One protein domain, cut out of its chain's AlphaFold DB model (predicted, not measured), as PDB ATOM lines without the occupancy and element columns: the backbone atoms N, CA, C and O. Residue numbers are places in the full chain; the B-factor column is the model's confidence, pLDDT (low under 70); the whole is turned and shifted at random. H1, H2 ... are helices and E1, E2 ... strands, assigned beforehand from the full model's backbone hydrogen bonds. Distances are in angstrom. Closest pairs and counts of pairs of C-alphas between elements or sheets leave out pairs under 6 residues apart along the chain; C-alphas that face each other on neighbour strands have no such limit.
ATOM      1  N   ASN A 568     286.034 253.445 262.745       86.44
ATOM      2  CA  ASN A 568     285.190 252.516 263.497       86.44
ATOM      3  C   ASN A 568     283.722 252.597 263.050       86.44
ATOM      4  O   ASN A 568     283.058 251.567 262.927       86.44
ATOM      5  N   GLN A 569     283.223 253.807 262.773       87.81
ATOM      6  CA  GLN A 569     281.875 253.998 262.246       87.81
ATOM      7  C   GLN A 569     281.736 253.392 260.846       87.81
ATOM      8  O   GLN A 569     280.807 252.630 260.611       87.81
ATOM      9  N   ALA A 570     282.690 253.644 259.947       80.62
ATOM     10  CA  ALA A 570     282.690 253.059 258.609       80.62
ATOM     11  C   ALA A 570     282.738 251.522 258.652       80.62
ATOM     12  O   ALA A 570     282.030 250.868 257.893       80.62
ATOM     13  N   HIS A 571     283.519 250.940 259.568       84.44
ATOM     14  CA  HIS A 571     283.546 249.494 259.792       84.44
ATOM     15  C   HIS A 571     282.170 248.976 260.225       84.44
ATOM     16  O   HIS A 571     281.664 248.020 259.646       84.44
ATOM     17  N   THR A 572     281.547 249.647 261.195       86.31
ATOM     18  CA  THR A 572     280.207 249.303 261.690       86.31
ATOM     19  C   THR A 572     279.165 249.379 260.571       86.31
ATOM     20  O   THR A 572     278.339 248.480 260.428       86.31
ATOM     21  N   ASP A 573     279.221 250.421 259.738       82.06
ATOM     22  CA  ASP A 573     278.300 250.609 258.615       82.06
ATOM     23  C   ASP A 573     278.525 249.554 257.520       82.06
ATOM     24  O   ASP A 573     277.563 249.013 256.970       82.06
ATOM     25  N   MET A 574     279.786 249.209 257.236       78.12
ATOM     26  CA  MET A 574     280.138 248.116 256.326       78.12
ATOM     27  C   MET A 574     279.621 246.773 256.839       78.12
ATOM     28  O   MET A 574     278.990 246.042 256.081       78.12
ATOM     29  N   GLU A 575     279.852 246.446 258.111       78.88
ATOM     30  CA  GLU A 575     279.331 245.226 258.733       78.88
ATOM     31  C   GLU A 575     277.804 245.185 258.679       78.88
ATOM     32  O   GLU A 575     277.233 244.164 258.294       78.88
ATOM     33  N   ALA A 576     277.130 246.294 258.991       79.62
ATOM     34  CA  ALA A 576     275.678 246.392 258.902       79.62
ATOM     35  C   ALA A 576     275.175 246.151 257.469       79.62
ATOM     36  O   ALA A 576     274.194 245.428 257.273       79.62
ATOM     37  N   GLU A 577     275.857 246.693 256.458       78.38
ATOM     38  CA  GLU A 577     275.542 246.436 255.053       78.38
ATOM     39  C   GLU A 577     275.841 244.985 254.639       78.38
ATOM     40  O   GLU A 577     275.026 244.385 253.938       78.38
ATOM     41  N   PHE A 578     276.933 244.371 255.108       71.69
ATOM     42  CA  PHE A 578     277.226 242.954 254.859       71.69
ATOM     43  C   PHE A 578     276.182 242.027 255.494       71.69
ATOM     44  O   PHE A 578     275.695 241.103 254.839       71.69
ATOM     45  N   VAL A 579     275.771 242.310 256.733       73.44
ATOM     46  CA  VAL A 579     274.708 241.576 257.435       73.44
ATOM     47  C   VAL A 579     273.373 241.740 256.714       73.44
ATOM     48  O   VAL A 579     272.686 240.751 256.463       73.44
ATOM     49  N   LYS A 580     273.017 242.966 256.314       73.88
ATOM     50  CA  LYS A 580     271.788 243.261 255.560       73.88
ATOM     51  C   LYS A 580     271.760 242.579 254.195       73.88
ATOM     52  O   LYS A 580     270.693 242.185 253.728       73.88
ATOM     53  N   ARG A 581     272.917 242.435 253.549       66.25
ATOM     54  CA  ARG A 581     273.046 241.720 252.274       66.25
ATOM     55  C   ARG A 581     273.004 240.204 252.440       66.25
ATOM     56  O   ARG A 581     272.740 239.550 251.437       66.25
ATOM     57  N   GLY A 582     273.198 239.696 253.661       63.56
ATOM     58  CA  GLY A 582     273.050 238.299 254.059       63.56
ATOM     59  C   GLY A 582     273.992 237.375 253.299       63.56
ATOM     60  O   GLY A 582     273.562 236.820 252.300       63.56
ATOM     61  N   ASN A 583     275.250 237.232 253.755       58.88
ATOM     62  CA  ASN A 583     276.265 236.285 253.247       58.88
ATOM     63  C   ASN A 583     276.053 235.888 251.779       58.88
ATOM     64  O   ASN A 583     275.750 234.728 251.486       58.88
ATOM     65  N   ARG A 584     276.145 236.864 250.867       61.53
ATOM     66  CA  ARG A 584     275.845 236.578 249.470       61.53
ATOM     67  C   ARG A 584     276.873 235.615 248.914       61.53
ATOM     68  O   ARG A 584     278.072 235.886 248.936       61.53
ATOM     69  N   THR A 585     276.404 234.476 248.435       64.25
ATOM     70  CA  THR A 585     277.220 233.568 247.639       64.25
ATOM     71  C   THR A 585     277.382 234.176 246.249       64.25
ATOM     72  O   THR A 585     276.423 234.679 245.669       64.25
ATOM     73  N   PHE A 586     278.599 234.173 245.717       70.31
ATOM     74  CA  PHE A 586     278.848 234.580 244.336       70.31
ATOM     75  C   PHE A 586     278.859 233.342 243.448       70.31
ATOM     76  O   PHE A 586     279.551 232.364 243.740       70.31
ATOM     77  N   TRP A 587     278.079 233.383 242.374       84.25
ATOM     78  CA  TRP A 587     278.077 232.371 241.328       84.25
ATOM     79  C   TRP A 587     278.458 233.028 240.002       84.25
ATOM     80  O   TRP A 587     277.904 234.070 239.662       84.25
ATOM     81  N   SER A 588     279.362 232.414 239.235       83.94
ATOM     82  CA  SER A 588     279.698 232.861 237.880       83.94
ATOM     83  C   SER A 588     279.627 231.713 236.871       83.94
ATOM     84  O   SER A 588     279.938 230.561 237.188       83.94
ATOM     85  N   GLY A 589     279.193 232.018 235.647       90.12
ATOM     86  CA  GLY A 589     279.109 231.034 234.565       90.12
ATOM     87  C   GLY A 589     278.474 231.575 233.288       90.12
ATOM     88  O   GLY A 589     278.006 232.705 233.235       90.12
ATOM     89  N   THR A 590     278.451 230.750 232.244       92.06
ATOM     90  CA  THR A 590     277.855 231.095 230.941       92.06
ATOM     91  C   THR A 590     276.332 231.215 231.015       92.06
ATOM     92  O   THR A 590     275.695 230.626 231.894       92.06
ATOM     93  N   GLN A 591     275.714 231.893 230.038       93.56
ATOM     94  CA  GLN A 591     274.248 232.007 229.939       93.56
ATOM     95  C   GLN A 591     273.549 230.636 230.004       93.56
ATOM     96  O   GLN A 591     272.581 230.465 230.741       93.56
ATOM     97  N   ALA A 592     274.098 229.623 229.324       92.31
ATOM     98  CA  ALA A 592     273.554 228.265 229.346       92.31
ATOM     99  C   ALA A 592     273.626 227.610 230.739       92.31
ATOM    100  O   ALA A 592     272.726 226.861 231.122       92.31
ATOM    101  N   GLN A 593     274.683 227.888 231.508       90.69
ATOM    102  CA  GLN A 593     274.821 227.392 232.878       90.69
ATOM    103  C   GLN A 593     273.873 228.120 233.834       90.69
ATOM    104  O   GLN A 593     273.304 227.472 234.708       90.69
ATOM    105  N   TYR A 594     273.658 229.424 233.643       92.25
ATOM    106  CA  TYR A 594     272.709 230.205 234.437       92.25
ATOM    107  C   TYR A 594     271.266 229.730 234.220       92.25
ATOM    108  O   TYR A 594     270.510 229.541 235.178       92.25
ATOM    109  N   ASP A 595     270.896 229.465 232.965       92.81
ATOM    110  CA  ASP A 595     269.565 228.974 232.601       92.81
ATOM    111  C   ASP A 595     269.303 227.546 233.115       92.81
ATOM    112  O   ASP A 595     268.154 227.169 233.356       92.81
ATOM    113  N   ALA A 596     270.358 226.757 233.350       92.75
ATOM    114  CA  ALA A 596     270.261 225.411 233.915       92.75
ATOM    115  C   ALA A 596     269.991 225.387 235.437       92.75
ATOM    116  O   ALA A 596     269.640 224.331 235.982       92.75
ATOM    117  N   ILE A 597     270.124 226.519 236.143       90.69
ATOM    118  CA  ILE A 597     269.860 226.616 237.585       90.69
ATOM    119  C   ILE A 597     268.346 226.602 237.828       90.69
ATOM    120  O   ILE A 597     267.647 227.591 237.612       90.69
ATOM    121  N   LYS A 598     267.837 225.463 238.314       88.44
ATOM    122  CA  LYS A 598     266.392 225.222 238.502       88.44
ATOM    123  C   LYS A 598     265.734 226.130 239.546       88.44
ATOM    124  O   LYS A 598     264.567 226.472 239.389       88.44
ATOM    125  N   THR A 599     266.473 226.516 240.584       89.12
ATOM    126  CA  THR A 599     265.998 227.407 241.648       89.12
ATOM    127  C   THR A 599     267.116 228.378 241.986       89.12
ATOM    128  O   THR A 599     268.183 227.952 242.420       89.12
ATOM    129  N   LYS A 600     266.884 229.671 241.761       86.19
ATOM    130  CA  LYS A 600     267.859 230.723 242.056       86.19
ATOM    131  C   LYS A 600     267.713 231.126 243.517       86.19
ATOM    132  O   LYS A 600     266.627 231.525 243.934       86.19
ATOM    133  N   ASP A 601     268.788 230.982 244.283       78.62
ATOM    134  CA  ASP A 601     268.854 231.489 245.652       78.62
ATOM    135  C   ASP A 601     268.797 233.030 245.621       78.62
ATOM    136  O   ASP A 601     269.628 233.647 244.947       78.62
ATOM    137  N   PRO A 602     267.823 233.666 246.304       74.75
ATOM    138  CA  PRO A 602     267.698 235.123 246.364       74.75
ATOM    139  C   PRO A 602     268.863 235.820 247.086       74.75
ATOM    140  O   PRO A 602     268.957 237.045 247.023       74.75
ATOM    141  N   HIS A 603     269.744 235.067 247.749       74.56
ATOM    142  CA  HIS A 603     270.957 235.577 248.386       74.56
ATOM    143  C   HIS A 603     272.214 235.346 247.535       74.56
ATOM    144  O   HIS A 603     273.303 235.678 247.982       74.56
ATOM    145  N   THR A 604     272.109 234.808 246.316       76.88
ATOM    146  CA  THR A 604     273.265 234.625 245.424       76.88
ATOM    147  C   THR A 604     273.309 235.722 244.362       76.88
ATOM    148  O   THR A 604     272.322 235.956 243.663       76.88
ATOM    149  N   GLU A 605     274.456 236.384 244.209       81.50
ATOM    150  CA  GLU A 605     274.726 237.239 243.046       81.50
ATOM    151  C   GLU A 605     275.258 236.376 241.899       81.50
ATOM    152  O   GLU A 605     276.219 235.623 242.070       81.50
ATOM    153  N   TYR A 606     274.595 236.455 240.741       84.50
ATOM    154  CA  TYR A 606     274.918 235.658 239.560       84.50
ATOM    155  C   TYR A 606     275.570 236.539 238.498       84.50
ATOM    156  O   TYR A 606     274.918 237.409 237.922       84.50
ATOM    157  N   GLU A 607     276.837 236.278 238.211       87.25
ATOM    158  CA  GLU A 607     277.573 236.900 237.118       87.25
ATOM    159  C   GLU A 607     277.508 235.998 235.879       87.25
ATOM    160  O   GLU A 607     278.081 234.906 235.844       87.25
ATOM    161  N   ILE A 608     276.776 236.443 234.856       90.75
ATOM    162  CA  ILE A 608     276.656 235.706 233.599       90.75
ATOM    163  C   ILE A 608     277.740 236.202 232.649       90.75
ATOM    164  O   ILE A 608     277.676 237.325 232.152       90.75
ATOM    165  N   THR A 609     278.731 235.358 232.394       76.31
ATOM    166  CA  THR A 609     279.794 235.644 231.428       76.31
ATOM    167  C   THR A 609     279.295 235.289 230.029       76.31
ATOM    168  O   THR A 609     278.930 234.142 229.755       76.31
ATOM    169  N   GLY A 610     279.183 236.314 229.183       59.53
ATOM    170  CA  GLY A 610     278.753 236.219 227.786       59.53
ATOM    171  C   GLY A 610     279.915 235.963 226.850       59.53
ATOM    172  O   GLY A 610     280.876 236.762 226.915       59.53
TER     173      GLY A 610
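Overview. This is residues 568 to 610 of the 610 residues of an uncharacterized protein of Secundilactobacillus pentosiphilus (UniProt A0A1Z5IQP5). Two parallel strands, E1 and E2, lie side by side as a narrow ribbon; the short helix H2 sits at the end of E1, and the stretch after it loops back to the start of E2. From the other end of the ribbon the helix H1 sticks out as an arm, with residues 568 to 580 standing free, and this arm makes much of the length. The printed part has 43 residues, with two named helices and two named strands in the order H1, E1, H2, E2, a mixed class of helices and strands. It is only just extended, close to loose, with a radius of gyration of the C-alphas of 14.1 A and spans of 43 by 20 by 8 A.

Along the chain. Find C-alpha 585 at (277.220, 233.568, 247.639); from there E1, residues 585 to 590, runs 16.9 A. Its neighbour E2, residues 604 to 609, runs 15.5 A and ends at C-alpha 609, (279.794, 235.644, 231.428). H2 is residues 591 to 595. Look for H1, residues 568 to 581, from C-alpha 568 at (285.190, 252.516, 263.497); it is 19.7 A long.

Arrangement. E1 and E2 are parallel at 23 degrees; look at N 607 and O 587, 2.8 A apart, and N 587 and O 605, 2.9 A. E1, H2 and E2 form a strand-helix-strand unit, two parallel neighbour strands with a helix between them along the chain, and its crossover is right-handed. The closest C-alphas of H2 and E2 are those of Gln 591 and Ile 608, 5.7 A apart. H1 is apart from H2 and from E2. In H1 and H2 every O i to N i+4 pair is within hydrogen-bond range.

Size, cuts and confidence. The C-alphas farthest apart, those of Asn 568 and Ala 592, are 43.5 A from each other. The printed part has no cut and ends at Gly 610, the chain's last residue. The links H1 to E1 and E1 to H2 are tight, and H2 to E2 is short with 8 residues. The model's pLDDT is under 70 at residues 581 to 585 and 610.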